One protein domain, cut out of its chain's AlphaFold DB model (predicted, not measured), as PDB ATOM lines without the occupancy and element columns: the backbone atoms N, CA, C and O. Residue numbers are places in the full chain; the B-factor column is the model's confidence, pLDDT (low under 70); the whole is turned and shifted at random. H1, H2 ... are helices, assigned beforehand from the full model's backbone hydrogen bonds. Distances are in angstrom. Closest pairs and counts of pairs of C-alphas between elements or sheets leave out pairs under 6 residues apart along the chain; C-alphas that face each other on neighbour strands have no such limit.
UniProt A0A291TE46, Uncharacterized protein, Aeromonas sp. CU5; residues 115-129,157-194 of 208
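Overview. This is residues 115 to 129 and 157 to 194 of the 208 residues of an uncharacterized protein of Aeromonas sp. CU5 (UniProt A0A291TE46). What does one see first? Two helices, H1 and H3, lie side by side and run opposite ways, and the longest helix, H2, stands about perpendicular to both at the end of this pair where H1 ends and H3 begins. From the far end of H2, residues 172 to 180 fold back to H3. What is it made of? The printed part has 53 residues with three named helices, in the order H1, H2, H3, and no named strand; its class is all helix. It is only just compact, close to loose, with a radius of gyration of the C-alphas of 11.7 A, and spans 32 by 23 by 15 A.

Along the chain. Where is H1? It holds residues 115 to 128, 19.5 A long, from C-alpha 115 at (9.715, -19.595, 27.552). Where are the others? H2 holds residues 157 to 171, 21.8 A long, and H3 residues 181 to 191, 15.2 A long, ending with C-alpha 191 at (11.087, -8.047, 35.677).

Arrangement. How does H1 stand to H3? They touch, closest at the C-alphas of Lys 117 and Ala 189, 5.7 A apart, at a shallow tilt of 33 degrees, only just short of steep. How does H2 stand? With residues 161 to 165 alone it only just touches H3, with 3 pairs of C-alphas within 8 A, the closest those of Gln 162 and Leu 181 at 6.0 A; their lines are about perpendicular at 89 degrees. H1 and H2 are close but not clearly touching, the closest C-alphas being those of Leu 127 and Val 158, 7.4 A apart. Are the backbones in order? In H1 and H3 every O i to N i+4 pair is within hydrogen-bond range; in H2, 10 of 11 are.

Size, cuts and confidence. Where is the cut? Residues 130 to 156 are not printed, and C-alphas 129 and 157 are 13.4 A apart. How long is the other link? H2 to H3 is a short link of 9 residues. Where is confidence low? The pLDDT is under 70 at residues 115, 128 to 129, 157 to 159, 172 to 179 and 192 to 194.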
ATOM      1  N   PRO A 115      10.952 -18.811  27.631       68.69
ATOM      2  CA  PRO A 115       9.715 -19.595  27.552       68.69
ATOM      3  C   PRO A 115       8.728 -19.257  28.676       68.69
ATOM      4  O   PRO A 115       7.520 -19.343  28.472       68.69
ATOM      5  N   LEU A 116       9.232 -18.818  29.836       70.00
ATOM      6  CA  LEU A 116       8.407 -18.322  30.938       70.00
ATOM      7  C   LEU A 116       7.762 -16.976  30.612       70.00
ATOM      8  O   LEU A 116       6.621 -16.744  30.982       70.00
ATOM      9  N   LYS A 117       8.471 -16.095  29.907       70.81
ATOM     10  CA  LYS A 117       7.940 -14.798  29.483       70.81
ATOM     11  C   LYS A 117       6.818 -14.992  28.463       70.81
ATOM     12  O   LYS A 117       5.737 -14.459  28.661       70.81
ATOM     13  N   ARG A 118       7.011 -15.901  27.503       75.50
ATOM     14  CA  ARG A 118       5.975 -16.313  26.544       75.50
ATOM     15  C   ARG A 118       4.742 -16.914  27.226       75.50
ATOM     16  O   ARG A 118       3.620 -16.676  26.789       75.50
ATOM     17  N   ASP A 119       4.938 -17.734  28.257       77.56
ATOM     18  CA  ASP A 119       3.833 -18.313  29.028       77.56
ATOM     19  C   ASP A 119       3.076 -17.239  29.823       77.56
ATOM     20  O   ASP A 119       1.850 -17.170  29.764       77.56
ATOM     21  N   LEU A 120       3.805 -16.327  30.472       76.88
ATOM     22  CA  LEU A 120       3.224 -15.189  31.180       76.88
ATOM     23  C   LEU A 120       2.490 -14.230  30.247       76.88
ATOM     24  O   LEU A 120       1.424 -13.754  30.612       76.88
ATOM     25  N   GLU A 121       3.007 -13.975  29.049       77.44
ATOM     26  CA  GLU A 121       2.338 -13.160  28.035       77.44
ATOM     27  C   GLU A 121       1.052 -13.823  27.544       77.44
ATOM     28  O   GLU A 121       0.031 -13.150  27.451       77.44
ATOM     29  N   ARG A 122       1.036 -15.149  27.343       77.62
ATOM     30  CA  ARG A 122      -0.216 -15.871  27.056       77.62
ATOM     31  C   ARG A 122      -1.204 -15.799  28.216       77.62
ATOM     32  O   ARG A 122      -2.394 -15.624  27.988       77.62
ATOM     33  N   LEU A 123      -0.741 -15.948  29.455       79.56
ATOM     34  CA  LEU A 123      -1.597 -15.823  30.639       79.56
ATOM     35  C   LEU A 123      -2.140 -14.398  30.788       79.56
ATOM     36  O   LEU A 123      -3.303 -14.225  31.142       79.56
ATOM     37  N   LEU A 124      -1.325 -13.389  30.486       79.12
ATOM     38  CA  LEU A 124      -1.720 -11.986  30.464       79.12
ATOM     39  C   LEU A 124      -2.725 -11.700  29.357       79.12
ATOM     40  O   LEU A 124      -3.708 -11.036  29.638       79.12
ATOM     41  N   GLU A 125      -2.543 -12.236  28.152       76.94
ATOM     42  CA  GLU A 125      -3.512 -12.133  27.055       76.94
ATOM     43  C   GLU A 125      -4.853 -12.782  27.435       76.94
ATOM     44  O   GLU A 125      -5.914 -12.196  27.226       76.94
ATOM     45  N   LYS A 126      -4.811 -13.945  28.098       76.62
ATOM     46  CA  LYS A 126      -5.995 -14.624  28.648       76.62
ATOM     47  C   LYS A 126      -6.688 -13.841  29.766       76.62
ATOM     48  O   LYS A 126      -7.899 -13.938  29.923       76.62
ATOM     49  N   LEU A 127      -5.929 -13.096  30.571       71.25
ATOM     50  CA  LEU A 127      -6.454 -12.224  31.630       71.25
ATOM     51  C   LEU A 127      -6.916 -10.860  31.101       71.25
ATOM     52  O   LEU A 127      -7.775 -10.231  31.720       71.25
ATOM     53  N   ASP A 128      -6.309 -10.376  30.017       69.12
ATOM     54  CA  ASP A 128      -6.629  -9.107  29.370       69.12
ATOM     55  C   ASP A 128      -7.883  -9.216  28.520       69.12
ATOM     56  O   ASP A 128      -8.614  -8.235  28.474       69.12
ATOM     57  N   GLN A 129      -8.172 -10.397  27.955       64.94
ATOM     58  CA  GLN A 129      -9.494 -10.748  27.444       64.94
ATOM     59  C   GLN A 129     -10.494 -10.666  28.601       64.94
ATOM     60  O   GLN A 129     -10.631 -11.609  29.389       64.94
ATOM     61  N   GLU A 157      -9.933 -21.895  34.243       59.28
ATOM     62  CA  GLU A 157      -8.538 -22.032  34.693       59.28
ATOM     63  C   GLU A 157      -8.003 -20.759  35.364       59.28
ATOM     64  O   GLU A 157      -7.265 -20.834  36.343       59.28
ATOM     65  N   VAL A 158      -8.428 -19.576  34.911       62.66
ATOM     66  CA  VAL A 158      -8.008 -18.287  35.500       62.66
ATOM     67  C   VAL A 158      -8.731 -17.960  36.809       62.66
ATOM     68  O   VAL A 158      -8.131 -17.404  37.727       62.66
ATOM     69  N   ASN A 159      -9.999 -18.351  36.948       69.25
ATOM     70  CA  ASN A 159     -10.794 -18.125  38.158       69.25
ATOM     71  C   ASN A 159     -10.227 -18.790  39.444       69.25
ATOM     72  O   ASN A 159     -10.163 -18.120  40.483       69.25
ATOM     73  N   PRO A 160      -9.752 -20.057  39.427       78.62
ATOM     74  CA  PRO A 160      -9.121 -20.666  40.595       78.62
ATOM     75  C   PRO A 160      -7.777 -20.015  40.935       78.62
ATOM     76  O   PRO A 160      -7.475 -19.875  42.117       78.62
ATOM     77  N   LEU A 161      -7.002 -19.565  39.940       76.44
ATOM     78  CA  LEU A 161      -5.733 -18.860  40.166       76.44
ATOM     79  C   LEU A 161      -5.956 -17.487  40.809       76.44
ATOM     80  O   LEU A 161      -5.280 -17.141  41.777       76.44
ATOM     81  N   GLN A 162      -6.955 -16.736  40.339       77.19
ATOM     82  CA  GLN A 162      -7.371 -15.485  40.978       77.19
ATOM     83  C   GLN A 162      -7.847 -15.728  42.416       77.19
ATOM     84  O   GLN A 162      -7.429 -15.024  43.330       77.19
ATOM     85  N   SER A 163      -8.646 -16.774  42.642       75.25
ATOM     86  CA  SER A 163      -9.122 -17.139  43.982       75.25
ATOM     87  C   SER A 163      -7.985 -17.535  44.931       75.25
ATOM     88  O   SER A 163      -8.037 -17.214  46.117       75.25
ATOM     89  N   GLN A 164      -6.958 -18.235  44.440       79.75
ATOM     90  CA  GLN A 164      -5.767 -18.569  45.228       79.75
ATOM     91  C   GLN A 164      -4.947 -17.327  45.576       79.75
ATOM     92  O   GLN A 164      -4.516 -17.200  46.720       79.75
ATOM     93  N   LEU A 165      -4.781 -16.398  44.629       78.44
ATOM     94  CA  LEU A 165      -4.100 -15.133  44.892       78.44
ATOM     95  C   LEU A 165      -4.838 -14.321  45.958       78.44
ATOM     96  O   LEU A 165      -4.213 -13.879  46.916       78.44
ATOM     97  N   THR A 166      -6.160 -14.180  45.843       75.12
ATOM     98  CA  THR A 166      -6.970 -13.462  46.837       75.12
ATOM     99  C   THR A 166      -6.831 -14.087  48.223       75.12
ATOM    100  O   THR A 166      -6.582 -13.373  49.187       75.12
ATOM    101  N   LYS A 167      -6.899 -15.422  48.324       80.38
ATOM    102  CA  LYS A 167      -6.693 -16.138  49.596       80.38
ATOM    103  C   LYS A 167      -5.293 -15.927  50.173       80.38
ATOM    104  O   LYS A 167      -5.143 -15.826  51.386       80.38
ATOM    105  N   LEU A 168      -4.265 -15.867  49.328       78.75
ATOM    106  CA  LEU A 168      -2.892 -15.617  49.761       78.75
ATOM    107  C   LEU A 168      -2.715 -14.175  50.257       78.75
ATOM    108  O   LEU A 168      -2.100 -13.964  51.298       78.75
ATOM    109  N   LEU A 169      -3.280 -13.195  49.546       76.94
ATOM    110  CA  LEU A 169      -3.270 -11.788  49.950       76.94
ATOM    111  C   LEU A 169      -4.032 -11.585  51.263       76.94
ATOM    112  O   LEU A 169      -3.534 -10.905  52.154       76.94
ATOM    113  N   GLU A 170      -5.188 -12.229  51.420       76.81
ATOM    114  CA  GLU A 170      -5.965 -12.237  52.664       76.81
ATOM    115  C   GLU A 170      -5.175 -12.866  53.814       76.81
ATOM    116  O   GLU A 170      -5.040 -12.258  54.874       76.81
ATOM    117  N   SER A 171      -4.535 -14.015  53.578       74.69
ATOM    118  CA  SER A 171      -3.654 -14.651  54.562       74.69
ATOM    119  C   SER A 171      -2.413 -13.816  54.898       74.69
ATOM    120  O   SER A 171      -1.878 -13.954  55.996       74.69
ATOM    121  N   SER A 172      -1.930 -12.988  53.971       68.94
ATOM    122  CA  SER A 172      -0.754 -12.132  54.155       68.94
ATOM    123  C   SER A 172      -1.100 -10.752  54.733       68.94
ATOM    124  O   SER A 172      -0.198  -9.933  54.907       68.94
ATOM    125  N   GLY A 173      -2.382 -10.457  54.987       66.06
ATOM    126  CA  GLY A 173      -2.840  -9.123  55.393       66.06
ATOM    127  C   GLY A 173      -2.729  -8.059  54.291       66.06
ATOM    128  O   GLY A 173      -2.892  -6.877  54.561       66.06
ATOM    129  N   ALA A 174      -2.460  -8.470  53.049       63.22
ATOM    130  CA  ALA A 174      -2.340  -7.617  51.869       63.22
ATOM    131  C   ALA A 174      -3.624  -7.600  51.015       63.22
ATOM    132  O   ALA A 174      -3.614  -7.074  49.903       63.22
ATOM    133  N   ALA A 175      -4.735  -8.161  51.510       58.78
ATOM    134  CA  ALA A 175      -6.031  -8.148  50.817       58.78
ATOM    135  C   ALA A 175      -6.541  -6.731  50.510       58.78
ATOM    136  O   ALA A 175      -7.230  -6.530  49.515       58.78
ATOM    137  N   GLU A 176      -6.161  -5.739  51.318       59.19
ATOM    138  CA  GLU A 176      -6.512  -4.330  51.102       59.19
ATOM    139  C   GLU A 176      -5.672  -3.666  49.997       59.19
ATOM    140  O   GLU A 176      -6.009  -2.579  49.534       59.19
ATOM    141  N   SER A 177      -4.599  -4.319  49.532       60.62
ATOM    142  CA  SER A 177      -3.653  -3.753  48.563       60.62
ATOM    143  C   SER A 177      -4.229  -3.622  47.146       60.62
ATOM    144  O   SER A 177      -3.566  -3.044  46.289       60.62
ATOM    145  N   GLY A 178      -5.419  -4.173  46.867       65.19
ATOM    146  CA  GLY A 178      -6.089  -4.070  45.560       65.19
ATOM    147  C   GLY A 178      -5.358  -4.758  44.398       65.19
ATOM    148  O   GLY A 178      -5.771  -4.620  43.249       65.19
ATOM    149  N   VAL A 179      -4.287  -5.502  44.688       68.00
ATOM    150  CA  VAL A 179      -3.406  -6.109  43.688       68.00
ATOM    151  C   VAL A 179      -4.130  -7.246  42.977       68.00
ATOM    152  O   VAL A 179      -4.569  -8.218  43.595       68.00
ATOM    153  N   THR A 180      -4.225  -7.146  41.654       77.25
ATOM    154  CA  THR A 180      -4.841  -8.180  40.815       77.25
ATOM    155  C   THR A 180      -3.797  -9.151  40.268       77.25
ATOM    156  O   THR A 180      -2.627  -8.804  40.105       77.25
ATOM    157  N   LEU A 181      -4.219 -10.372  39.911       74.94
ATOM    158  CA  LEU A 181      -3.340 -11.362  39.271       74.94
ATOM    159  C   LEU A 181      -2.689 -10.804  38.000       74.94
ATOM    160  O   LEU A 181      -1.527 -11.086  37.733       74.94
ATOM    161  N   LYS A 182      -3.407  -9.949  37.267       78.00
ATOM    162  CA  LYS A 182      -2.882  -9.242  36.100       78.00
ATOM    163  C   LYS A 182      -1.713  -8.329  36.466       78.00
ATOM    164  O   LYS A 182      -0.688  -8.392  35.807       78.00
ATOM    165  N   GLU A 183      -1.825  -7.522  37.520       77.75
ATOM    166  CA  GLU A 183      -0.719  -6.649  37.942       77.75
ATOM    167  C   GLU A 183       0.507  -7.440  38.401       77.75
ATOM    168  O   GLU A 183       1.632  -7.088  38.048       77.75
ATOM    169  N   VAL A 184       0.302  -8.555  39.108       78.31
ATOM    170  CA  VAL A 184       1.399  -9.439  39.530       78.31
ATOM    171  C   VAL A 184       2.097 -10.066  38.326       78.31
ATOM    172  O   VAL A 184       3.324 -10.042  38.247       78.31
ATOM    173  N   LEU A 185       1.335 -10.613  37.374       79.94
ATOM    174  CA  LEU A 185       1.899 -11.260  36.190       79.94
ATOM    175  C   LEU A 185       2.549 -10.245  35.245       79.94
ATOM    176  O   LEU A 185       3.616 -10.530  34.713       79.94
ATOM    177  N   SER A 186       1.980  -9.044  35.102       76.81
ATOM    178  CA  SER A 186       2.583  -7.940  34.343       76.81
ATOM    179  C   SER A 186       3.892  -7.476  34.981       76.81
ATOM    180  O   SER A 186       4.891  -7.294  34.285       76.81
ATOM    181  N   GLY A 187       3.923  -7.328  36.308       77.88
ATOM    182  CA  GLY A 187       5.140  -6.983  37.044       77.88
ATOM    183  C   GLY A 187       6.214  -8.065  36.929       77.88
ATOM    184  O   GLY A 187       7.392  -7.757  36.741       77.88
ATOM    185  N   LEU A 188       5.812  -9.338  36.970       75.44
ATOM    186  CA  LEU A 188       6.712 -10.475  36.795       75.44
ATOM    187  C   LEU A 188       7.261 -10.550  35.364       75.44
ATOM    188  O   LEU A 188       8.468 -10.702  35.189       75.44
ATOM    189  N   ALA A 189       6.406 -10.387  34.352       73.50
ATOM    190  CA  ALA A 189       6.798 -10.357  32.946       73.50
ATOM    191  C   ALA A 189       7.753  -9.191  32.642       73.50
ATOM    192  O   ALA A 189       8.706  -9.357  31.883       73.50
ATOM    193  N   SER A 190       7.544  -8.034  33.279       74.06
ATOM    194  CA  SER A 190       8.413  -6.861  33.142       74.06
ATOM    195  C   SER A 190       9.777  -7.038  33.820       74.06
ATOM    196  O   SER A 190      10.781  -6.551  33.304       74.06
ATOM    197  N   LYS A 191       9.837  -7.762  34.947       74.75
ATOM    198  CA  LYS A 191      11.087  -8.047  35.677       74.75
ATOM    199  C   LYS A 191      11.849  -9.273  35.160       74.75
ATOM    200  O   LYS A 191      12.988  -9.492  35.578       74.75
ATOM    201  N   LEU A 192      11.258 -10.086  34.285       68.69
ATOM    202  CA  LEU A 192      11.933 -11.244  33.704       68.69
ATOM    203  C   LEU A 192      12.934 -10.803  32.627       68.69
ATOM    204  O   LEU A 192      12.550 -10.110  31.682       68.69
ATOM    205  N   PRO A 193      14.210 -11.226  32.721       61.97
ATOM    206  CA  PRO A 193      15.170 -10.968  31.663       61.97
ATOM    207  C   PRO A 193      14.714 -11.659  30.374       61.97
ATOM    208  O   PRO A 193      14.279 -12.817  30.385       61.97
ATOM    209  N   SER A 194      14.812 -10.928  29.260       58.22
ATOM    210  CA  SER A 194      14.507 -11.452  27.925       58.22
ATOM    211  C   SER A 194      15.499 -12.540  27.499       58.22
ATOM    212  O   SER A 194      15.128 -13.425  26.738       58.22
TER     213      SER A 194